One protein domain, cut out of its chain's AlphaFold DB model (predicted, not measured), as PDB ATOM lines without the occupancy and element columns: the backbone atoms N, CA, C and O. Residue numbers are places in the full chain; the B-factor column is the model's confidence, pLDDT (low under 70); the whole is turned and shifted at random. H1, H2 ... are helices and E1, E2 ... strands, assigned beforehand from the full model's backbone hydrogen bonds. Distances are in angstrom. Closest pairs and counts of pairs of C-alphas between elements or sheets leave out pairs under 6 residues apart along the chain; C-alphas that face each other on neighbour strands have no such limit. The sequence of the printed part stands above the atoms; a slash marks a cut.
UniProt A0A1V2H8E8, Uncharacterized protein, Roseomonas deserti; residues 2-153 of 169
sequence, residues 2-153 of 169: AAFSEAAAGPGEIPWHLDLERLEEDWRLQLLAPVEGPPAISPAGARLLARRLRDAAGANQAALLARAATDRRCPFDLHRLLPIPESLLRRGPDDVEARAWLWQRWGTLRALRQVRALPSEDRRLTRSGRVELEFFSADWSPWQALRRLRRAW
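What this domain is: This is residues 2 to 153 of the 169 residues of an uncharacterized protein of Roseomonas deserti (UniProt A0A1V2H8E8). A long helical hairpin, H2 and H3, makes an arm at one end of a loose body of short helices and loops, which holds H1, H4, H5, H6 and H8. A short two-stranded ribbon, E1 and E2, runs toward the opposite end, where residues 121 to 128, with H7 among them, stick out. The printed part has 152 residues, in the order H1, H2, H3, H4, H5, H6, E1, H7, E2, H8; the class is mostly helix, and the two strands form one antiparallel sheet, E1 - E2. The whole is loose, with a radius of gyration of the C-alphas of 19.3 A, and elongated, spanning 63 by 33 by 33 A.

Where its parts are: H1 is residues 2 to 8 and begins at C-alpha 2 at (-15.453, -10.065, -56.315). H2 is residues 20 to 32, 18.4 A long. H3, the longest helix, is residues 43 to 67, 36.4 A from C-alpha 43 at (-41.066, -26.223, -10.893) to C-alpha 67. H4 is residues 78 to 81 and H5 residues 86 to 89. H6, residues 96 to 105, is 14.1 A long. E1 is residues 113 to 117, 12.5 A long; H7 is residues 123 to 127; E2 is residues 133 to 136, 10.5 A long. H8, residues 143 to 152, is 14.2 A long and ends at C-alpha 152 at (-28.980, -3.932, -57.286).

How they stand to each other: H1 touches H4, the closest C-alphas being those of Ala 8 and Leu 81, 5.7 A apart. H2 and H3 touch as a helical hairpin, closest at the C-alphas of Glu 24 and Ala 50, 5.1 A; they run opposite ways at a tilt of 37 degrees, only just steep. H4 and H8 are close but not clearly touching, with the C-alphas of Leu 78 and Ala 145 closest at 7.5 A. H5 and H6 only just touch, with 3 pairs of C-alphas within 8 A, and only at the corner, closest at Leu 88 and Ala 98, 5.4 A. H6 and H8 touch only at their ends, closest at the C-alphas of Arg 105 and Gln 144, 5.6 A, at a steep tilt of 58 degrees, the same way. E1 and E2 are antiparallel at 169 degrees; N 113 and O 136, 2.9 A, and N 134 and O 116, 3.0 A, are within hydrogen-bond range. H3 is apart from E1, E2, H6 and H8, among others. In H1, H2, H3 and H6 every O i to N i+4 pair is within hydrogen-bond range; H8 has 5 of 6, H7 has 0 of 1 with 1 of 2 O i to N i+3 pairs, and H4 and H5 are too short for an O i to N i+4 pair.

The domain as a whole: The C-alphas farthest apart are those of Pro 38 and Arg 124, 63.4 A. The printed part has no cut, and the link from H1 to H2, 11 residues, is long. The mean pLDDT of the printed part is 90.5; residues 34 to 39 and 120 to 128 are under 70.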
ATOM      1  N   ALA A   2     -16.155 -10.252 -57.598       88.69
ATOM      2  CA  ALA A   2     -15.453 -10.065 -56.315       88.69
ATOM      3  C   ALA A   2     -16.143  -9.077 -55.350       88.69
ATOM      4  O   ALA A   2     -16.391  -9.427 -54.201       88.69
ATOM      5  N   ALA A   3     -16.556  -7.903 -55.847       92.94
ATOM      6  CA  ALA A   3     -17.290  -6.914 -55.051       92.94
ATOM      7  C   ALA A   3     -18.615  -7.457 -54.481       92.94
ATOM      8  O   ALA A   3     -18.982  -7.151 -53.351       92.94
ATOM      9  N   PHE A   4     -19.318  -8.299 -55.245       94.81
ATOM     10  CA  PHE A   4     -20.537  -8.945 -54.766       94.81
ATOM     11  C   PHE A   4     -20.228  -9.972 -53.679       94.81
ATOM     12  O   PHE A   4     -20.894  -9.971 -52.652       94.81
ATOM     13  N   SER A   5     -19.213 -10.818 -53.872       93.56
ATOM     14  CA  SER A   5     -18.798 -11.800 -52.862       93.56
ATOM     15  C   SER A   5     -18.399 -11.133 -51.545       93.56
ATOM     16  O   SER A   5     -18.783 -11.607 -50.480       93.56
ATOM     17  N   GLU A   6     -17.689 -10.008 -51.601       93.88
ATOM     18  CA  GLU A   6     -17.329  -9.234 -50.410       93.88
ATOM     19  C   GLU A   6     -18.559  -8.622 -49.717       93.88
ATOM     20  O   GLU A   6     -18.699  -8.695 -48.491       93.88
ATOM     21  N   ALA A   7     -19.484  -8.055 -50.497       95.94
ATOM     22  CA  ALA A   7     -20.737  -7.513 -49.980       95.94
ATOM     23  C   ALA A   7     -21.634  -8.602 -49.368       95.94
ATOM     24  O   ALA A   7     -22.275  -8.361 -48.349       95.94
ATOM     25  N   ALA A   8     -21.656  -9.792 -49.970       96.75
ATOM     26  CA  ALA A   8     -22.471 -10.925 -49.552       96.75
ATOM     27  C   ALA A   8     -21.909 -11.651 -48.328       96.75
ATOM     28  O   ALA A   8     -22.678 -12.246 -47.578       96.75
ATOM     29  N   ALA A   9     -20.594 -11.610 -48.112       96.56
ATOM     30  CA  ALA A   9     -19.975 -12.320 -47.009       96.56
ATOM     31  C   ALA A   9     -20.336 -11.695 -45.651       96.56
ATOM     32  O   ALA A   9     -20.230 -10.476 -45.466       96.56
ATOM     33  N   GLY A  10     -20.738 -12.529 -44.689       95.69
ATOM     34  CA  GLY A  10     -21.235 -12.083 -43.388       95.69
ATOM     35  C   GLY A  10     -21.300 -13.167 -42.310       95.69
ATOM     36  O   GLY A  10     -20.822 -14.285 -42.526       95.69
ATOM     37  N   PRO A  11     -21.913 -12.851 -41.155       94.38
ATOM     38  CA  PRO A  11     -22.195 -13.822 -40.097       94.38
ATOM     39  C   PRO A  11     -23.158 -14.943 -40.516       94.38
ATOM     40  O   PRO A  11     -23.067 -16.049 -39.990       94.38
ATOM     41  N   GLY A  12     -24.074 -14.681 -41.456       94.62
ATOM     42  CA  GLY A  12     -25.109 -15.637 -41.874       94.62
ATOM     43  C   GLY A  12     -26.270 -15.776 -40.886       94.62
ATOM     44  O   GLY A  12     -27.060 -16.711 -40.991       94.62
ATOM     45  N   GLU A  13     -26.386 -14.853 -39.933       93.25
ATOM     46  CA  GLU A  13     -27.401 -14.844 -38.881       93.25
ATOM     47  C   GLU A  13     -28.088 -13.475 -38.831       93.25
ATOM     48  O   GLU A  13     -27.469 -12.447 -39.111       93.25
ATOM     49  N   ILE A  14     -29.370 -13.450 -38.455       94.44
ATOM     50  CA  ILE A  14     -30.073 -12.187 -38.206       94.44
ATOM     51  C   ILE A  14     -29.742 -11.725 -36.781       94.44
ATOM     52  O   ILE A  14     -30.010 -12.484 -35.846       94.44
ATOM     53  N   PRO A  15     -29.233 -10.497 -36.584       94.31
ATOM     54  CA  PRO A  15     -28.928  -9.965 -35.259       94.31
ATOM     55  C   PRO A  15     -30.200  -9.449 -34.565       94.31
ATOM     56  O   PRO A  15     -30.341  -8.258 -34.301       94.31
ATOM     57  N   TRP A  16     -31.163 -10.336 -34.305       94.12
ATOM     58  CA  TRP A  16     -32.362  -9.984 -33.540       94.12
ATOM     59  C   TRP A  16     -31.987  -9.478 -32.151       94.12
ATOM     60  O   TRP A  16     -31.091 -10.022 -31.501       94.12
ATOM     61  N   HIS A  17     -32.721  -8.484 -31.663       92.38
ATOM     62  CA  HIS A  17     -32.681  -8.157 -30.247       92.38
ATOM     63  C   HIS A  17     -33.591  -9.141 -29.520       92.38
ATOM     64  O   HIS A  17     -34.784  -9.217 -29.812       92.38
ATOM     65  N   LEU A  18     -33.020  -9.916 -28.603       90.38
ATOM     66  CA  LEU A  18     -33.787 -10.859 -27.803       90.38
ATOM     67  C   LEU A  18     -34.239 -10.194 -26.504       90.38
ATOM     68  O   LEU A  18     -33.429  -9.638 -25.760       90.38
ATOM     69  N   ASP A  19     -35.531 -10.309 -26.211       91.62
ATOM     70  CA  ASP A  19     -36.064 -10.077 -24.872       91.62
ATOM     71  C   ASP A  19     -35.762 -11.315 -24.016       91.62
ATOM     72  O   ASP A  19     -36.490 -12.311 -24.023       91.62
ATOM     73  N   LEU A  20     -34.610 -11.283 -23.344       92.81
ATOM     74  CA  LEU A  20     -34.106 -12.411 -22.564       92.81
ATOM     75  C   LEU A  20     -35.001 -12.745 -21.362       92.81
ATOM     76  O   LEU A  20     -35.070 -13.908 -20.969       92.81
ATOM     77  N   GLU A  21     -35.678 -11.755 -20.779       93.56
ATOM     78  CA  GLU A  21     -36.588 -11.978 -19.651       93.56
ATOM     79  C   GLU A  21     -37.843 -12.709 -20.116       93.56
ATOM     80  O   GLU A  21     -38.229 -13.722 -19.526       93.56
ATOM     81  N   ARG A  22     -38.425 -12.258 -21.231       91.88
ATOM     82  CA  ARG A  22     -39.556 -12.941 -21.853       91.88
ATOM     83  C   ARG A  22     -39.201 -14.359 -22.297       91.88
ATOM     84  O   ARG A  22     -39.976 -15.273 -22.043       91.88
ATOM     85  N   LEU A  23     -38.027 -14.565 -22.902       92.88
ATOM     86  CA  LEU A  23     -37.574 -15.901 -23.307       92.88
ATOM     87  C   LEU A  23     -37.425 -16.861 -22.117       92.88
ATOM     88  O   LEU A  23     -37.812 -18.024 -22.224       92.88
ATOM     89  N   GLU A  24     -36.886 -16.393 -20.982       95.62
ATOM     90  CA  GLU A  24     -36.812 -17.206 -19.759       95.62
ATOM     91  C   GLU A  24     -38.209 -17.648 -19.308       95.62
ATOM     92  O   GLU A  24     -38.416 -18.825 -19.000       95.62
ATOM     93  N   GLU A  25     -39.172 -16.728 -19.302       94.38
ATOM     94  CA  GLU A  25     -40.548 -17.035 -18.919       94.38
ATOM     95  C   GLU A  25     -41.217 -18.008 -19.901       94.38
ATOM     96  O   GLU A  25     -41.782 -19.013 -19.467       94.38
ATOM     97  N   ASP A  26     -41.086 -17.782 -21.210       92.56
ATOM     98  CA  ASP A  26     -41.667 -18.643 -22.244       92.56
ATOM     99  C   ASP A  26     -41.117 -20.077 -22.156       92.56
ATOM    100  O   ASP A  26     -41.886 -21.043 -22.164       92.56
ATOM    101  N   TRP A  27     -39.800 -20.252 -21.987       93.12
ATOM    102  CA  TRP A  27     -39.213 -21.581 -21.780       93.12
ATOM    103  C   TRP A  27     -39.661 -22.220 -20.472       93.12
ATOM    104  O   TRP A  27     -39.920 -23.423 -20.434       93.12
ATOM    105  N   ARG A  28     -39.777 -21.444 -19.391       93.31
ATOM    106  CA  ARG A  28     -40.276 -21.958 -18.113       93.31
ATOM    107  C   ARG A  28     -41.705 -22.476 -18.260       93.31
ATOM    108  O   ARG A  28     -41.996 -23.555 -17.750       93.31
ATOM    109  N   LEU A  29     -42.580 -21.734 -18.939       90.81
ATOM    110  CA  LEU A  29     -43.959 -22.148 -19.194       90.81
ATOM    111  C   LEU A  29     -44.010 -23.403 -20.071       90.81
ATOM    112  O   LEU A  29     -44.719 -24.341 -19.720       90.81
ATOM    113  N   GLN A  30     -43.202 -23.476 -21.135       88.88
ATOM    114  CA  GLN A  30     -43.100 -24.671 -21.986       88.88
ATOM    115  C   GLN A  30     -42.638 -25.910 -21.209       88.88
ATOM    116  O   GLN A  30     -43.209 -26.984 -21.362       88.88
ATOM    117  N   LEU A  31     -41.641 -25.770 -20.329       88.88
ATOM    118  CA  LEU A  31     -41.147 -26.868 -19.490       88.88
ATOM    119  C   LEU A  31     -42.176 -27.346 -18.453       88.88
ATOM    120  O   LEU A  31     -42.095 -28.483 -17.989       88.88
ATOM    121  N   LEU A  32     -43.112 -26.477 -18.061       87.69
ATOM    122  CA  LEU A  32     -44.150 -26.767 -17.069       87.69
ATOM    123  C   LEU A  32     -45.484 -27.195 -17.671       87.69
ATOM    124  O   LEU A  32     -46.331 -27.675 -16.920       87.69
ATOM    125  N   ALA A  33     -45.677 -27.011 -18.974       80.25
ATOM    126  CA  ALA A  33     -46.879 -27.395 -19.694       80.25
ATOM    127  C   ALA A  33     -46.674 -28.783 -20.329       80.25
ATOM    128  O   ALA A  33     -46.185 -28.866 -21.458       80.25
ATOM    129  N   PRO A  34     -47.004 -29.894 -19.638       65.25
ATOM    130  CA  PRO A  34     -46.996 -31.194 -20.288       65.25
ATOM    131  C   PRO A  34     -48.032 -31.201 -21.416       65.25
ATOM    132  O   PRO A  34     -49.167 -30.764 -21.226       65.25
ATOM    133  N   VAL A  35     -47.638 -31.709 -22.587       63.28
ATOM    134  CA  VAL A  35     -48.565 -31.948 -23.706       63.28
ATOM    135  C   VAL A  35     -49.568 -33.041 -23.316       63.28
ATOM    136  O   VAL A  35     -50.749 -32.887 -23.592       63.28
ATOM    137  N   GLU A  36     -49.117 -34.067 -22.582       68.56
ATOM    138  CA  GLU A  36     -49.934 -35.046 -21.855       68.56
ATOM    139  C   GLU A  36     -49.132 -35.611 -20.660       68.56
ATOM    140  O   GLU A  36     -47.905 -35.708 -20.721       68.56
ATOM    141  N   GLY A  37     -49.811 -36.011 -19.579       68.62
ATOM    142  CA  GLY A  37     -49.192 -36.686 -18.427       68.62
ATOM    143  C   GLY A  37     -48.583 -35.766 -17.351       68.62
ATOM    144  O   GLY A  37     -48.731 -34.544 -17.403       68.62
ATOM    145  N   PRO A  38     -47.948 -36.344 -16.309       69.62
ATOM    146  CA  PRO A  38     -47.329 -35.569 -15.239       69.62
ATOM    147  C   PRO A  38     -46.099 -34.793 -15.749       69.62
ATOM    148  O   PRO A  38     -45.412 -35.263 -16.657       69.62
ATOM    149  N   PRO A  39     -45.771 -33.628 -15.155       69.94
ATOM    150  CA  PRO A  39     -44.617 -32.836 -15.569       69.94
ATOM    151  C   PRO A  39     -43.319 -33.648 -15.499       69.94
ATOM    152  O   PRO A  39     -42.991 -34.216 -14.456       69.94
ATOM    153  N   ALA A  40     -42.546 -33.647 -16.587       79.31
ATOM    154  CA  ALA A  40     -41.247 -34.323 -16.649       79.31
ATOM    155  C   ALA A  40     -40.174 -33.660 -15.760       79.31
ATOM    156  O   ALA A  40     -39.122 -34.244 -15.504       79.31
ATOM    157  N   ILE A  41     -40.422 -32.431 -15.292       88.19
ATOM    158  CA  ILE A  41     -39.494 -31.645 -14.481       88.19
ATOM    159  C   ILE A  41     -40.237 -30.903 -13.366       88.19
ATOM    160  O   ILE A  41     -41.375 -30.462 -13.526       88.19
ATOM    161  N   SER A  42     -39.583 -30.745 -12.214       90.69
ATOM    162  CA  SER A  42     -40.143 -29.974 -11.103       90.69
ATOM    163  C   SER A  42     -40.186 -28.469 -11.421       90.69
ATOM    164  O   SER A  42     -39.352 -27.977 -12.185       90.69
ATOM    165  N   PRO A  43     -41.058 -27.683 -10.761       91.12
ATOM    166  CA  PRO A  43     -41.066 -26.223 -10.893       91.12
ATOM    167  C   PRO A  43     -39.719 -25.550 -10.617       91.12
ATOM    168  O   PRO A  43     -39.354 -24.579 -11.278       91.12
ATOM    169  N   ALA A  44     -38.956 -26.067  -9.651       93.56
ATOM    170  CA  ALA A  44     -37.611 -25.577  -9.369       93.56
ATOM    171  C   ALA A  44     -36.627 -25.923 -10.500       93.56
ATOM    172  O   ALA A  44     -35.839 -25.066 -10.898       93.56
ATOM    173  N   GLY A  45     -36.711 -27.141 -11.047       93.81
ATOM    174  CA  GLY A  45     -35.901 -27.573 -12.184       93.81
ATOM    175  C   GLY A  45     -36.191 -26.770 -13.453       93.81
ATOM    176  O   GLY A  45     -35.255 -26.309 -14.099       93.81
ATOM    177  N   ALA A  46     -37.468 -26.520 -13.762       93.62
ATOM    178  CA  ALA A  46     -37.874 -25.708 -14.909       93.62
ATOM    179  C   ALA A  46     -37.310 -24.284 -14.829       93.62
ATOM    180  O   ALA A  46     -36.749 -23.787 -15.801       93.62
ATOM    181  N   ARG A  47     -37.380 -23.647 -13.649       95.19
ATOM    182  CA  ARG A  47     -36.775 -22.324 -13.417       95.19
ATOM    183  C   ARG A  47     -35.265 -22.330 -13.636       95.19
ATOM    184  O   ARG A  47     -34.739 -21.416 -14.264       95.19
ATOM    185  N   LEU A  48     -34.561 -23.330 -13.104       96.75
ATOM    186  CA  LEU A  48     -33.111 -23.424 -13.263       96.75
ATOM    187  C   LEU A  48     -32.725 -23.609 -14.735       96.75
ATOM    188  O   LEU A  48     -31.831 -22.918 -15.218       96.75
ATOM    189  N   LEU A  49     -33.402 -24.511 -15.449       95.81
ATOM    190  CA  LEU A  49     -33.128 -24.770 -16.859       95.81
ATOM    191  C   LEU A  49     -33.443 -23.546 -17.731       95.81
ATOM    192  O   LEU A  49     -32.607 -23.164 -18.544       95.81
ATOM    193  N   ALA A  50     -34.578 -22.880 -17.509       95.88
ATOM    194  CA  ALA A  50     -34.934 -21.654 -18.222       95.88
ATOM    195  C   ALA A  50     -33.877 -20.547 -18.050       95.88
ATOM    196  O   ALA A  50     -33.442 -19.954 -19.036       95.88
ATOM    197  N   ARG A  51     -33.366 -20.341 -16.825       96.88
ATOM    198  CA  ARG A  51     -32.260 -19.399 -16.560       96.88
ATOM    199  C   ARG A  51     -30.995 -19.750 -17.332       96.88
ATOM    200  O   ARG A  51     -30.356 -18.868 -17.898       96.88
ATOM    201  N   ARG A  52     -30.637 -21.037 -17.385       97.44
ATOM    202  CA  ARG A  52     -29.465 -21.506 -18.142       97.44
ATOM    203  C   ARG A  52     -29.626 -21.268 -19.640       97.44
ATOM    204  O   ARG A  52     -28.668 -20.851 -20.285       97.44
ATOM    205  N   LEU A  53     -30.820 -21.504 -20.181       96.94
ATOM    206  CA  LEU A  53     -31.131 -21.210 -21.579       96.94
ATOM    207  C   LEU A  53     -31.049 -19.703 -21.860       96.94
ATOM    208  O   LEU A  53     -30.458 -19.315 -22.866       96.94
ATOM    209  N   ARG A  54     -31.539 -18.855 -20.944       96.88
ATOM    210  CA  ARG A  54     -31.412 -17.389 -21.037       96.88
ATOM    211  C   ARG A  54     -29.957 -16.947 -21.074       96.88
ATOM    212  O   ARG A  54     -29.582 -16.181 -21.959       96.88
ATOM    213  N   ASP A  55     -29.139 -17.439 -20.147       97.38
ATOM    214  CA  ASP A  55     -27.710 -17.118 -20.100       97.38
ATOM    215  C   ASP A  55     -27.002 -17.533 -21.395       97.38
ATOM    216  O   ASP A  55     -26.238 -16.754 -21.966       97.38
ATOM    217  N   ALA A  56     -27.298 -18.734 -21.901       96.44
ATOM    218  CA  ALA A  56     -26.736 -19.227 -23.154       96.44
ATOM    219  C   ALA A  56     -27.175 -18.380 -24.361       96.44
ATOM    220  O   ALA A  56     -26.342 -18.015 -25.191       96.44
ATOM    221  N   ALA A  57     -28.458 -18.024 -24.454       93.88
ATOM    222  CA  ALA A  57     -28.974 -17.170 -25.521       93.88
ATOM    223  C   ALA A  57     -28.359 -15.763 -25.482       93.88
ATOM    224  O   ALA A  57     -27.931 -15.257 -26.519       93.88
ATOM    225  N   GLY A  58     -28.233 -15.167 -24.292       94.94
ATOM    226  CA  GLY A  58     -27.578 -13.872 -24.105       94.94
ATOM    227  C   GLY A  58     -26.101 -13.897 -24.499       94.94
ATOM    228  O   GLY A  58     -25.640 -13.013 -25.222       94.94
ATOM    229  N   ALA A  59     -25.364 -14.940 -24.100       94.56
ATOM    230  CA  ALA A  59     -23.969 -15.121 -24.496       94.56
ATOM    231  C   ALA A  59     -23.819 -15.287 -26.018       94.56
ATOM    232  O   ALA A  59     -22.950 -14.659 -26.627       94.56
ATOM    233  N   ASN A  60     -24.696 -16.076 -26.646       91.50
ATOM    234  CA  ASN A  60     -24.709 -16.262 -28.096       91.50
ATOM    235  C   ASN A  60     -25.006 -14.952 -28.838       91.50
ATOM    236  O   ASN A  60     -24.301 -14.625 -29.794       91.50
ATOM    237  N   GLN A  61     -25.993 -14.172 -28.382       91.62
ATOM    238  CA  GLN A  61     -26.311 -12.870 -28.973       91.62
ATOM    239  C   GLN A  61     -25.139 -11.894 -28.833       91.62
ATOM    240  O   GLN A  61     -24.756 -11.253 -29.811       91.62
ATOM    241  N   ALA A  62     -24.529 -11.801 -27.647       91.81
ATOM    242  CA  ALA A  62     -23.372 -10.937 -27.425       91.81
ATOM    243  C   ALA A  62     -22.197 -11.316 -28.341       91.81
ATOM    244  O   ALA A  62     -21.588 -10.445 -28.961       91.81
ATOM    245  N   ALA A  63     -21.917 -12.616 -28.486       90.81
ATOM    246  CA  ALA A  63     -20.872 -13.110 -29.378       90.81
ATOM    247  C   ALA A  63     -21.169 -12.807 -30.855       90.81
ATOM    248  O   ALA A  63     -20.261 -12.412 -31.590       90.81
ATOM    249  N   LEU A  64     -22.425 -12.961 -31.292       89.50
ATOM    250  CA  LEU A  64     -22.854 -12.619 -32.648       89.50
ATOM    251  C   LEU A  64     -22.663 -11.123 -32.932       89.50
ATOM    252  O   LEU A  64     -22.076 -10.767 -33.952       89.50
ATOM    253  N   LEU A  65     -23.105 -10.253 -32.022       89.12
ATOM    254  CA  LEU A  65     -22.972  -8.802 -32.175       89.12
ATOM    255  C   LEU A  65     -21.504  -8.362 -32.181       89.12
ATOM    256  O   LEU A  65     -21.110  -7.566 -33.031       89.12
ATOM    257  N   ALA A  66     -20.673  -8.931 -31.301       89.94
ATOM    258  CA  ALA A  66     -19.247  -8.615 -31.226       89.94
ATOM    259  C   ALA A  66     -18.491  -8.942 -32.526       89.94
ATOM    260  O   ALA A  66     -17.552  -8.235 -32.891       89.94
ATOM    261  N   ARG A  67     -18.905  -9.993 -33.246       87.38
ATOM    262  CA  ARG A  67     -18.279 -10.406 -34.513       87.38
ATOM    263  C   ARG A  67     -18.978  -9.878 -35.762       87.38
ATOM    264  O   ARG A  67     -18.431 -10.031 -36.848       87.38
ATOM    265  N   ALA A  68     -20.156  -9.260 -35.652       84.00
ATOM    266  CA  ALA A  68     -21.000  -8.929 -36.804       84.00
ATOM    267  C   ALA A  68     -20.271  -8.094 -37.877       84.00
ATOM    268  O   ALA A  68     -20.453  -8.307 -39.077       84.00
ATOM    269  N   ALA A  69     -19.395  -7.181 -37.448       82.81
ATOM    270  CA  ALA A  69     -18.634  -6.323 -38.350       82.81
ATOM    271  C   ALA A  69     -17.521  -7.062 -39.113       82.81
ATOM    272  O   ALA A  69     -17.218  -6.680 -40.243       82.81
ATOM    273  N   THR A  70     -16.933  -8.118 -38.550       88.25
ATOM    274  CA  THR A  70     -15.719  -8.776 -39.075       88.25
ATOM    275  C   THR A  70     -15.950 -10.200 -39.564       88.25
ATOM    276  O   THR A  70     -15.156 -10.706 -40.352       88.25
ATOM    277  N   ASP A  71     -17.040 -10.845 -39.154       92.62
ATOM    278  CA  ASP A  71     -17.357 -12.210 -39.553       92.62
ATOM    279  C   ASP A  71     -17.768 -12.262 -41.028       92.62
ATOM    280  O   ASP A  71     -18.644 -11.522 -41.488       92.62
ATOM    281  N   ARG A  72     -17.085 -13.122 -41.780       93.69
ATOM    282  CA  ARG A  72     -17.269 -13.342 -43.221       93.69
ATOM    283  C   ARG A  72     -17.403 -14.830 -43.551       93.69
ATOM    284  O   ARG A  72     -17.178 -15.225 -44.689       93.69
ATOM    285  N   ARG A  73     -17.721 -15.669 -42.556       93.38
ATOM    286  CA  ARG A  73     -17.776 -17.132 -42.718       93.38
ATOM    287  C   ARG A  73     -18.930 -17.593 -43.602       93.38
ATOM    288  O   ARG A  73     -18.783 -18.597 -44.291       93.38
ATOM    289  N   CYS A  74     -20.061 -16.888 -43.592       95.88
ATOM    290  CA  CYS A  74     -21.165 -17.162 -44.503       95.88
ATOM    291  C   CYS A  74     -20.895 -16.458 -45.841       95.88
ATOM    292  O   CYS A  74     -20.826 -15.229 -45.851       95.88
ATOM    293  N   PRO A  75     -20.767 -17.181 -46.968       96.00
ATOM    294  CA  PRO A  75     -20.445 -16.577 -48.264       96.00
ATOM    295  C   PRO A  75     -21.633 -15.845 -48.912       96.00
ATOM    296  O   PRO A  75     -21.447 -15.137 -49.901       96.00
ATOM    297  N   PHE A  76     -22.851 -16.025 -48.387       97.19
ATOM    298  CA  PHE A  76     -24.060 -15.376 -48.889       97.19
ATOM    299  C   PHE A  76     -25.046 -15.104 -47.752       97.19
ATOM    300  O   PHE A  76     -25.927 -15.904 -47.432       97.19
ATOM    301  N   ASP A  77     -24.868 -13.947 -47.127       97.06
ATOM    302  CA  ASP A  77     -25.674 -13.446 -46.027       97.06
ATOM    303  C   ASP A  77     -26.718 -12.442 -46.539       97.06
ATOM    304  O   ASP A  77     -26.405 -11.340 -47.005       97.06
ATOM    305  N   LEU A  78     -27.996 -12.815 -46.430       97.00
ATOM    306  CA  LEU A  78     -29.103 -11.953 -46.838       97.00
ATOM    307  C   LEU A  78     -29.191 -10.665 -46.015       97.00
ATOM    308  O   LEU A  78     -29.613  -9.651 -46.563       97.00
ATOM    309  N   HIS A  79     -28.785 -10.666 -44.744       96.69
ATOM    310  CA  HIS A  79     -28.819  -9.467 -43.912       96.69
ATOM    311  C   HIS A  79     -27.746  -8.455 -44.325       96.69
ATOM    312  O   HIS A  79     -27.999  -7.255 -44.310       96.69
ATOM    313  N   ARG A  80     -26.578  -8.917 -44.779       95.94
ATOM    314  CA  ARG A  80     -25.543  -8.034 -45.345       95.94
ATOM    315  C   ARG A  80     -25.994  -7.366 -46.642       95.94
ATOM    316  O   ARG A  80     -25.728  -6.185 -46.849       95.94
ATOM    317  N   LEU A  81     -26.676  -8.117 -47.506       97.06
ATOM    318  CA  LEU A  81     -27.101  -7.633 -48.821       97.06
ATOM    319  C   LEU A  81     -28.409  -6.834 -48.784       97.06
ATOM    320  O   LEU A  81     -28.592  -5.888 -49.547       97.06
ATOM    321  N   LEU A  82     -29.350  -7.256 -47.943       97.38
ATOM    322  CA  LEU A  82     -30.707  -6.730 -47.827       97.38
ATOM    323  C   LEU A  82     -31.052  -6.586 -46.335       97.38
ATOM    324  O   LEU A  82     -31.848  -7.379 -45.817       97.38
ATOM    325  N   PRO A  83     -30.465  -5.593 -45.644       96.62
ATOM    326  CA  PRO A  83     -30.550  -5.482 -44.195       96.62
ATOM    327  C   PRO A  83     -31.986  -5.316 -43.714       96.62
ATOM    328  O   PRO A  83     -32.796  -4.593 -44.304       96.62
ATOM    329  N   ILE A  84     -32.274  -6.000 -42.610       97.44
ATOM    330  CA  ILE A  84     -33.513  -5.828 -41.857       97.44
ATOM    331  C   ILE A  84     -33.398  -4.495 -41.107       97.44
ATOM    332  O   ILE A  84     -32.381  -4.269 -40.451       97.44
ATOM    333  N   PRO A  85     -34.406  -3.613 -41.193       97.19
ATOM    334  CA  PRO A  85     -34.432  -2.373 -40.440       97.19
ATOM    335  C   PRO A  85     -34.274  -2.601 -38.938       97.19
ATOM    336  O   PRO A  85     -34.925  -3.463 -38.355       97.19
ATOM    337  N   GLU A  86     -33.486  -1.743 -38.307       95.50
ATOM    338  CA  GLU A  86     -33.203  -1.757 -36.869       95.50
ATOM    339  C   GLU A  86     -34.485  -1.662 -36.012       95.50
ATOM    340  O   GLU A  86     -34.609  -2.289 -34.964       95.50
ATOM    341  N   SER A  87     -35.516  -0.961 -36.498       96.69
ATOM    342  CA  SER A  87     -36.837  -0.936 -35.857       96.69
ATOM    343  C   SER A  87     -37.537  -2.297 -35.820       96.69
ATOM    344  O   SER A  87     -38.278  -2.554 -34.876       96.69
ATOM    345  N   LEU A  88     -37.312  -3.157 -36.817       97.19
ATOM    346  CA  LEU A  88     -37.849  -4.517 -36.854       97.19
ATOM    347  C   LEU A  88     -36.959  -5.486 -36.077       97.19
ATOM    348  O   LEU A  88     -37.487  -6.358 -35.397       97.19
ATOM    349  N   LEU A  89     -35.632  -5.303 -36.102       95.81
ATOM    350  CA  LEU A  89     -34.708  -6.107 -35.292       95.81
ATOM    351  C   LEU A  89     -35.053  -6.050 -33.797       95.81
ATOM    352  O   LEU A  89     -34.995  -7.076 -33.121       95.81
ATOM    353  N   ARG A  90     -35.489  -4.880 -33.310       94.19
ATOM    354  CA  ARG A  90     -35.970  -4.683 -31.932       94.19
ATOM    355  C   ARG A  90     -37.278  -5.384 -31.586       94.19
ATOM    356  O   ARG A  90     -37.527  -5.619 -30.411       94.19
ATOM    357  N   ARG A  91     -38.121  -5.679 -32.575       92.94
ATOM    358  CA  ARG A  91     -39.397  -6.377 -32.356       92.94
ATOM    359  C   ARG A  91     -39.222  -7.891 -32.245       92.94
ATOM    360  O   ARG A  91     -40.092  -8.566 -31.709       92.94
ATOM    361  N   GLY A  92     -38.087  -8.405 -32.714       91.81
ATOM    362  CA  GLY A  92     -37.740  -9.814 -32.623       91.81
ATOM    363  C   GLY A  92     -38.341 -10.681 -33.738       91.81
ATOM    364  O   GLY A  92     -39.103 -10.204 -34.582       91.81
ATOM    365  N   PRO A  93     -37.975 -11.974 -33.763       91.38
ATOM    366  CA  PRO A  93     -38.295 -12.891 -34.860       91.38
ATOM    367  C   PRO A  93     -39.779 -13.275 -34.960       91.38
ATOM    368  O   PRO A  93     -40.237 -13.655 -36.041       91.38
ATOM    369  N   ASP A  94     -40.523 -13.187 -33.855       90.12
ATOM    370  CA  ASP A  94     -41.916 -13.642 -33.777       90.12
ATOM    371  C   ASP A  94     -42.939 -12.519 -34.010       90.12
ATOM    372  O   ASP A  94     -44.133 -12.787 -34.155       90.12
ATOM    373  N   ASP A  95     -42.486 -11.267 -34.114       94.38
ATOM    374  CA  ASP A  95     -43.350 -10.129 -34.423       94.38
ATOM    375  C   ASP A  95     -43.945 -10.231 -35.839       94.38
ATOM    376  O   ASP A  95     -43.281 -10.586 -36.819       94.38
ATOM    377  N   VAL A  96     -45.233  -9.901 -35.953       96.44
ATOM    378  CA  VAL A  96     -45.994 -10.040 -37.203       96.44
ATOM    379  C   VAL A  96     -45.459  -9.116 -38.300       96.44
ATOM    380  O   VAL A  96     -45.381  -9.535 -39.457       96.44
ATOM    381  N   GLU A  97     -45.055  -7.887 -37.969       97.44
ATOM    382  CA  GLU A  97     -44.489  -6.951 -38.944       97.44
ATOM    383  C   GLU A  97     -43.097  -7.403 -39.399       97.44
ATOM    384  O   GLU A  97     -42.803  -7.367 -40.597       97.44
ATOM    385  N   ALA A  98     -42.257  -7.887 -38.480       96.81
ATOM    386  CA  ALA A  98     -40.940  -8.433 -38.804       96.81
ATOM    387  C   ALA A  98     -41.050  -9.634 -39.761       96.81
ATOM    388  O   ALA A  98     -40.379  -9.679 -40.798       96.81
ATOM    389  N   ARG A  99     -41.963 -10.570 -39.473       96.06
ATOM    390  CA  ARG A  99     -42.249 -11.732 -40.330       96.06
ATOM    391  C   ARG A  99     -42.801 -11.321 -41.693       96.06
ATOM    392  O   ARG A  99     -42.346 -11.833 -42.718       96.06
ATOM    393  N   ALA A 100     -43.739 -10.376 -41.730       96.94
ATOM    394  CA  ALA A 100     -44.290  -9.854 -42.978       96.94
ATOM    395  C   ALA A 100     -43.209  -9.179 -43.836       96.94
ATOM    396  O   ALA A 100     -43.150  -9.403 -45.047       96.94
ATOM    397  N   TRP A 101     -42.316  -8.404 -43.218       97.56
ATOM    398  CA  TRP A 101     -41.191  -7.781 -43.908       97.56
ATOM    399  C   TRP A 101     -40.257  -8.832 -44.508       97.56
ATOM    400  O   TRP A 101     -39.939  -8.758 -45.696       97.56
ATOM    401  N   LEU A 102     -39.861  -9.840 -43.724       96.94
ATOM    402  CA  LEU A 102     -39.005 -10.937 -44.183       96.94
ATOM    403  C   LEU A 102     -39.629 -11.674 -45.364       96.94
ATOM    404  O   LEU A 102     -38.984 -11.877 -46.393       96.94
ATOM    405  N   TRP A 103     -40.918 -11.986 -45.273       95.69
ATOM    406  CA  TRP A 103     -41.652 -12.603 -46.367       95.69
ATOM    407  C   TRP A 103     -41.628 -11.745 -47.639       95.69
ATOM    408  O   TRP A 103     -41.252 -12.206 -48.716       95.69
ATOM    409  N   GLN A 104     -41.960 -10.459 -47.527       96.31
ATOM    410  CA  GLN A 104     -42.036  -9.560 -48.679       96.31
ATOM    411  C   GLN A 104     -40.667  -9.253 -49.299       96.31
ATOM    412  O   GLN A 104     -40.569  -9.015 -50.511       96.31
ATOM    413  N   ARG A 105     -39.614  -9.188 -48.477       96.75
ATOM    414  CA  ARG A 105     -38.279  -8.718 -48.875       96.75
ATOM    415  C   ARG A 105     -37.339  -9.856 -49.212       96.75
ATOM    416  O   ARG A 105     -36.603  -9.731 -50.190       96.75
ATOM    417  N   TRP A 106     -37.375 -10.934 -48.442       96.31
ATOM    418  CA  TRP A 106     -36.513 -12.097 -48.622       96.31
ATOM    419  C   TRP A 106     -37.248 -13.275 -49.255       96.31
ATOM    420  O   TRP A 106     -36.675 -13.936 -50.115       96.31
ATOM    421  N   GLY A 107     -38.523 -13.488 -48.920       95.31
ATOM    422  CA  GLY A 107     -39.294 -14.660 -49.363       95.31
ATOM    423  C   GLY A 107     -39.113 -15.879 -48.458       95.31
ATOM    424  O   GLY A 107     -39.626 -16.945 -48.755       95.31
ATOM    425  N   THR A 108     -38.395 -15.717 -47.347       94.62
ATOM    426  CA  THR A 108     -38.184 -16.714 -46.291       94.62
ATOM    427  C   THR A 108     -38.304 -16.009 -44.945       94.62
ATOM    428  O   THR A 108     -37.946 -14.837 -44.830       94.62
ATOM    429  N   LEU A 109     -38.800 -16.714 -43.928       93.94
ATOM    430  CA  LEU A 109     -38.985 -16.185 -42.572       93.94
ATOM    431  C   LEU A 109     -37.736 -16.323 -41.690       93.94
ATOM    432  O   LEU A 109     -37.725 -15.878 -40.547       93.94
ATOM    433  N   ARG A 110     -36.679 -16.960 -42.201       93.69
ATOM    434  CA  ARG A 110     -35.404 -17.142 -41.497       93.69
ATOM    435  C   ARG A 110     -34.240 -16.836 -42.431       93.69
ATOM    436  O   ARG A 110     -34.384 -16.933 -43.653       93.69
ATOM    437  N   ALA A 111     -33.084 -16.521 -41.845       95.38
ATOM    438  CA  ALA A 111     -31.817 -16.533 -42.570       95.38
ATOM    439  C   ALA A 111     -31.591 -17.887 -43.256       95.38
ATOM    440  O   ALA A 111     -32.084 -18.926 -42.803       95.38
ATOM    441  N   LEU A 112     -30.828 -17.859 -44.346       96.56
ATOM    442  CA  LEU A 112     -30.387 -19.073 -45.020       96.56
ATOM    443  C   LEU A 112     -29.429 -19.839 -44.105       96.56
ATOM    444  O   LEU A 112     -28.585 -19.244 -43.437       96.56
ATOM    445  N   ARG A 113     -29.571 -21.163 -44.058       95.12
ATOM    446  CA  ARG A 113     -28.793 -22.040 -43.176       95.12
ATOM    447  C   ARG A 113     -27.810 -22.874 -43.982       95.12
ATOM    448  O   ARG A 113     -28.090 -23.213 -45.127       95.12
ATOM    449  N   GLN A 114     -26.688 -23.226 -43.352       95.12
ATOM    450  CA  GLN A 114     -25.615 -24.043 -43.942       95.12
ATOM    451  C   GLN A 114     -25.186 -23.552 -45.332       95.12
ATOM    452  O   GLN A 114     -24.942 -24.337 -46.240       95.12
ATOM    453  N   VAL A 115     -25.113 -22.231 -45.492       96.88
ATOM    454  CA  VAL A 115     -24.691 -21.623 -46.747       96.88
ATOM    455  C   VAL A 115     -23.227 -21.977 -46.997       96.88
ATOM    456  O   VAL A 115     -22.358 -21.588 -46.214       96.88
ATOM    457  N   ARG A 116     -22.939 -22.684 -48.090       95.00
ATOM    458  CA  ARG A 116     -21.564 -22.995 -48.501       95.00
ATOM    459  C   ARG A 116     -21.362 -22.773 -49.991       95.00
ATOM    460  O   ARG A 116     -22.271 -22.970 -50.793       95.00
ATOM    461  N   ALA A 117     -20.154 -22.349 -50.347       92.06
ATOM    462  CA  ALA A 117     -19.722 -22.325 -51.735       92.06
ATOM    463  C   ALA A 117     -19.364 -23.741 -52.180       92.06
ATOM    464  O   ALA A 117     -18.630 -24.445 -51.483       92.06
ATOM    465  N   LEU A 118     -19.887 -24.148 -53.332       89.25
ATOM    466  CA  LEU A 118     -19.549 -25.425 -53.935       89.25
ATOM    467  C   LEU A 118     -18.182 -25.330 -54.623       89.25
ATOM    468  O   LEU A 118     -17.899 -24.326 -55.292       89.25
ATOM    469  N   PRO A 119     -17.318 -26.351 -54.473       79.00
ATOM    470  CA  PRO A 119     -16.074 -26.403 -55.219       79.00
ATOM    471  C   PRO A 119     -16.396 -26.480 -56.713       79.00
ATOM    472  O   PRO A 119     -17.191 -27.306 -57.152       79.00
ATOM    473  N   SER A 120     -15.775 -25.611 -57.509       69.88
ATOM    474  CA  SER A 120     -15.883 -25.690 -58.962       69.88
ATOM    475  C   SER A 120     -14.766 -26.581 -59.492       69.88
ATOM    476  O   SER A 120     -13.594 -26.206 -59.437       69.88
ATOM    477  N   GLU A 121     -15.115 -27.763 -59.998       64.50
ATOM    478  CA  GLU A 121     -14.145 -28.688 -60.605       64.50
ATOM    479  C   GLU A 121     -13.670 -28.212 -61.991       64.50
ATOM    480  O   GLU A 121     -12.596 -28.591 -62.462       64.50
ATOM    481  N   ASP A 122     -14.423 -27.312 -62.631       66.69
ATOM    482  CA  ASP A 122     -14.099 -26.786 -63.952       66.69
ATOM    483  C   ASP A 122     -13.353 -25.441 -63.870       66.69
ATOM    484  O   ASP A 122     -13.920 -24.372 -63.619       66.69
ATOM    485  N   ARG A 123     -12.051 -25.478 -64.174       59.12
ATOM    486  CA  ARG A 123     -11.176 -24.292 -64.255       59.12
ATOM    487  C   ARG A 123     -11.653 -23.232 -65.263       59.12
ATOM    488  O   ARG A 123     -11.157 -22.105 -65.231       59.12
ATOM    489  N   ARG A 124     -12.567 -23.557 -66.185       59.72
ATOM    490  CA  ARG A 124     -13.189 -22.568 -67.084       59.72
ATOM    491  C   ARG A 124     -14.277 -21.761 -66.373       59.72
ATOM    492  O   ARG A 124     -14.365 -20.555 -66.595       59.72
ATOM    493  N   LEU A 125     -15.043 -22.386 -65.477       57.91
ATOM    494  CA  LEU A 125     -16.091 -21.721 -64.694       57.91
ATOM    495  C   LEU A 125     -15.501 -20.752 -63.665       57.91
ATOM    496  O   LEU A 125     -16.015 -19.644 -63.507       57.91
ATOM    497  N   THR A 126     -14.362 -21.088 -63.056       58.91
ATOM    498  CA  THR A 126     -13.661 -20.165 -62.147       58.91
ATOM    499  C   THR A 126     -13.160 -18.899 -62.851       58.91
ATOM    500  O   THR A 126     -13.242 -17.814 -62.280       58.91
ATOM    501  N   ARG A 127     -12.731 -18.986 -64.122       60.66
ATOM    502  CA  ARG A 127     -12.377 -17.801 -64.935       60.66
ATOM    503  C   ARG A 127     -13.585 -16.974 -65.375       60.66
ATOM    504  O   ARG A 127     -13.427 -15.789 -65.640       60.66
ATOM    505  N   SER A 128     -14.772 -17.577 -65.442       66.88
ATOM    506  CA  SER A 128     -16.014 -16.884 -65.819       66.88
ATOM    507  C   SER A 128     -16.609 -16.021 -64.699       66.88
ATOM    508  O   SER A 128     -17.578 -15.303 -64.926       66.88
ATOM    509  N   GLY A 129     -16.046 -16.078 -63.485       78.81
ATOM    510  CA  GLY A 129     -16.585 -15.358 -62.331       78.81
ATOM    511  C   GLY A 129     -17.899 -15.943 -61.808       78.81
ATOM    512  O   GLY A 129     -18.646 -15.234 -61.140       78.81
ATOM    513  N   ARG A 130     -18.190 -17.215 -62.105       86.44
ATOM    514  CA  ARG A 130     -19.341 -17.943 -61.562       86.44
ATOM    515  C   ARG A 130     -19.006 -18.498 -60.179       86.44
ATOM    516  O   ARG A 130     -17.945 -19.085 -59.986       86.44
ATOM    517  N   VAL A 131     -19.942 -18.361 -59.244       88.38
ATOM    518  CA  VAL A 131     -19.908 -19.031 -57.940       88.38
ATOM    519  C   VAL A 131     -21.212 -19.784 -57.763       88.38
ATOM    520  O   VAL A 131     -22.287 -19.244 -58.020       88.38
ATOM    521  N   GLU A 132     -21.102 -21.037 -57.342       92.12
ATOM    522  CA  GLU A 132     -22.243 -21.857 -56.966       92.12
ATOM    523  C   GLU A 132     -22.315 -21.940 -55.448       92.12
ATOM    524  O   GLU A 132     -21.301 -22.081 -54.762       92.12
ATOM    525  N   LEU A 133     -23.529 -21.797 -54.933       93.88
ATOM    526  CA  LEU A 133     -23.824 -21.799 -53.513       93.88
ATOM    527  C   LEU A 133     -24.945 -22.798 -53.276       93.88
ATOM    528  O   LEU A 133     -25.910 -22.842 -54.039       93.88
ATOM    529  N   GLU A 134     -24.846 -23.529 -52.181       95.38
ATOM    530  CA  GLU A 134     -25.956 -24.300 -51.637       95.38
ATOM    531  C   GLU A 134     -26.328 -23.773 -50.252       95.38
ATOM    532  O   GLU A 134     -25.508 -23.162 -49.560       95.38
ATOM    533  N   PHE A 135     -27.591 -23.960 -49.881       95.94
ATOM    534  CA  PHE A 135     -28.139 -23.520 -48.608       95.94
ATOM    535  C   PHE A 135     -29.491 -24.187 -48.343       95.94
ATOM    536  O   PHE A 135     -30.187 -24.605 -49.267       95.94
ATOM    537  N   PHE A 136     -29.917 -24.163 -47.082       95.00
ATOM    538  CA  PHE A 136     -31.282 -24.483 -46.678       95.00
ATOM    539  C   PHE A 136     -32.077 -23.207 -46.404       95.00
ATOM    540  O   PHE A 136     -31.613 -22.295 -45.715       95.00
ATOM    541  N   SER A 137     -33.311 -23.169 -46.898       93.00
ATOM    542  CA  SER A 137     -34.311 -22.153 -46.540       93.00
ATOM    543  C   SER A 137     -35.349 -22.756 -45.588       93.00
ATOM    544  O   SER A 137     -35.410 -23.976 -45.452       93.00
ATOM    545  N   ALA A 138     -36.080 -21.925 -44.838       83.38
ATOM    546  CA  ALA A 138     -36.996 -22.422 -43.809       83.38
ATOM    547  C   ALA A 138     -38.196 -23.167 -44.403       83.38
ATOM    548  O   ALA A 138     -38.494 -24.255 -43.938       83.38
ATOM    549  N   ASP A 139     -38.818 -22.596 -45.439       77.12
ATOM    550  CA  ASP A 139     -40.070 -23.112 -46.014       77.12
ATOM    551  C   ASP A 139     -40.213 -22.787 -47.513       77.12
ATOM    552  O   ASP A 139     -40.916 -23.476 -48.245       77.12
ATOM    553  N   TRP A 140     -39.554 -21.723 -47.993       85.44
ATOM    554  CA  TRP A 140     -39.732 -21.201 -49.347       85.44
ATOM    555  C   TRP A 140     -38.437 -20.638 -49.917       85.44
ATOM    556  O   TRP A 140     -37.574 -20.126 -49.197       85.44
ATOM    557  N   SER A 141     -38.343 -20.670 -51.248       90.00
ATOM    558  CA  SER A 141     -37.233 -20.064 -51.980       90.00
ATOM    559  C   SER A 141     -37.045 -18.579 -51.618       90.00
ATOM    560  O   SER A 141     -38.029 -17.833 -51.562       90.00
ATOM    561  N   PRO A 142     -35.800 -18.079 -51.478       95.00
ATOM    562  CA  PRO A 142     -35.530 -16.664 -51.219       95.00
ATOM    563  C   PRO A 142     -35.699 -15.800 -52.486       95.00
ATOM    564  O   PRO A 142     -34.929 -14.874 -52.757       95.00
ATOM    565  N   TRP A 143     -36.686 -16.112 -53.328       94.00
ATOM    566  CA  TRP A 143     -36.846 -15.513 -54.650       94.00
ATOM    567  C   TRP A 143     -37.051 -13.999 -54.587       94.00
ATOM    568  O   TRP A 143     -36.553 -13.262 -55.439       94.00
ATOM    569  N   GLN A 144     -37.738 -13.508 -53.555       96.38
ATOM    570  CA  GLN A 144     -37.929 -12.073 -53.350       96.38
ATOM    571  C   GLN A 144     -36.603 -11.349 -53.079       96.38
ATOM    572  O   GLN A 144     -36.425 -10.231 -53.578       96.38
ATOM    573  N   ALA A 145     -35.663 -11.983 -52.364       97.00
ATOM    574  CA  ALA A 145     -34.305 -11.466 -52.228       97.00
ATOM    575  C   ALA A 145     -33.589 -11.473 -53.583       97.00
ATOM    576  O   ALA A 145     -33.123 -10.425 -54.028       97.00
ATOM    577  N   LEU A 146     -33.575 -12.606 -54.293       96.12
ATOM    578  CA  LEU A 146     -32.875 -12.731 -55.581       96.12
ATOM    579  C   LEU A 146     -33.372 -11.723 -56.628       96.12
ATOM    580  O   LEU A 146     -32.571 -11.106 -57.329       96.12
ATOM    581  N   ARG A 147     -34.686 -11.475 -56.701       95.94
ATOM    582  CA  ARG A 147     -35.262 -10.441 -57.578       95.94
ATOM    583  C   ARG A 147     -34.744  -9.040 -57.265       95.94
ATOM    584  O   ARG A 147     -34.576  -8.243 -58.184       95.94
ATOM    585  N   ARG A 148     -34.523  -8.719 -55.989       97.00
ATOM    586  CA  ARG A 148     -33.963  -7.426 -55.566       97.00
ATOM    587  C   ARG A 148     -32.472  -7.353 -55.864       97.00
ATOM    588  O   ARG A 148     -32.026  -6.338 -56.386       97.00
ATOM    589  N   LEU A 149     -31.737  -8.436 -55.621       96.94
ATOM    590  CA  LEU A 149     -30.312  -8.517 -55.937       96.94
ATOM    591  C   LEU A 149     -30.047  -8.342 -57.431       96.94
ATOM    592  O   LEU A 149     -29.177  -7.560 -57.778       96.94
ATOM    593  N   ARG A 150     -30.861  -8.938 -58.311       96.25
ATOM    594  CA  ARG A 150     -30.784  -8.707 -59.768       96.25
ATOM    595  C   ARG A 150     -30.924  -7.236 -60.168       96.25
ATOM    596  O   ARG A 150     -30.379  -6.829 -61.180       96.25
ATOM    597  N   ARG A 151     -31.671  -6.437 -59.400       96.19
ATOM    598  CA  ARG A 151     -31.811  -4.991 -59.653       96.19
ATOM    599  C   ARG A 151     -30.631  -4.197 -59.098       96.19
ATOM    600  O   ARG A 151     -30.222  -3.227 -59.719       96.19
ATOM    601  N   ALA A 152     -30.116  -4.590 -57.932       96.31
ATOM    602  CA  ALA A 152     -28.980  -3.932 -57.286       96.31
ATOM    603  C   ALA A 152     -27.631  -4.282 -57.944       96.31
ATOM    604  O   ALA A 152     -26.697  -3.491 -57.885       96.31
ATOM    605  N   TRP A 153     -27.548  -5.451 -58.579       96.06
ATOM    606  CA  TRP A 153     -26.365  -5.988 -59.245       96.06
ATOM    607  C   TRP A 153     -26.737  -6.439 -60.666       96.06
ATOM    608  O   TRP A 153     -26.817  -7.643 -60.920       96.06
TER     609      TRP A 153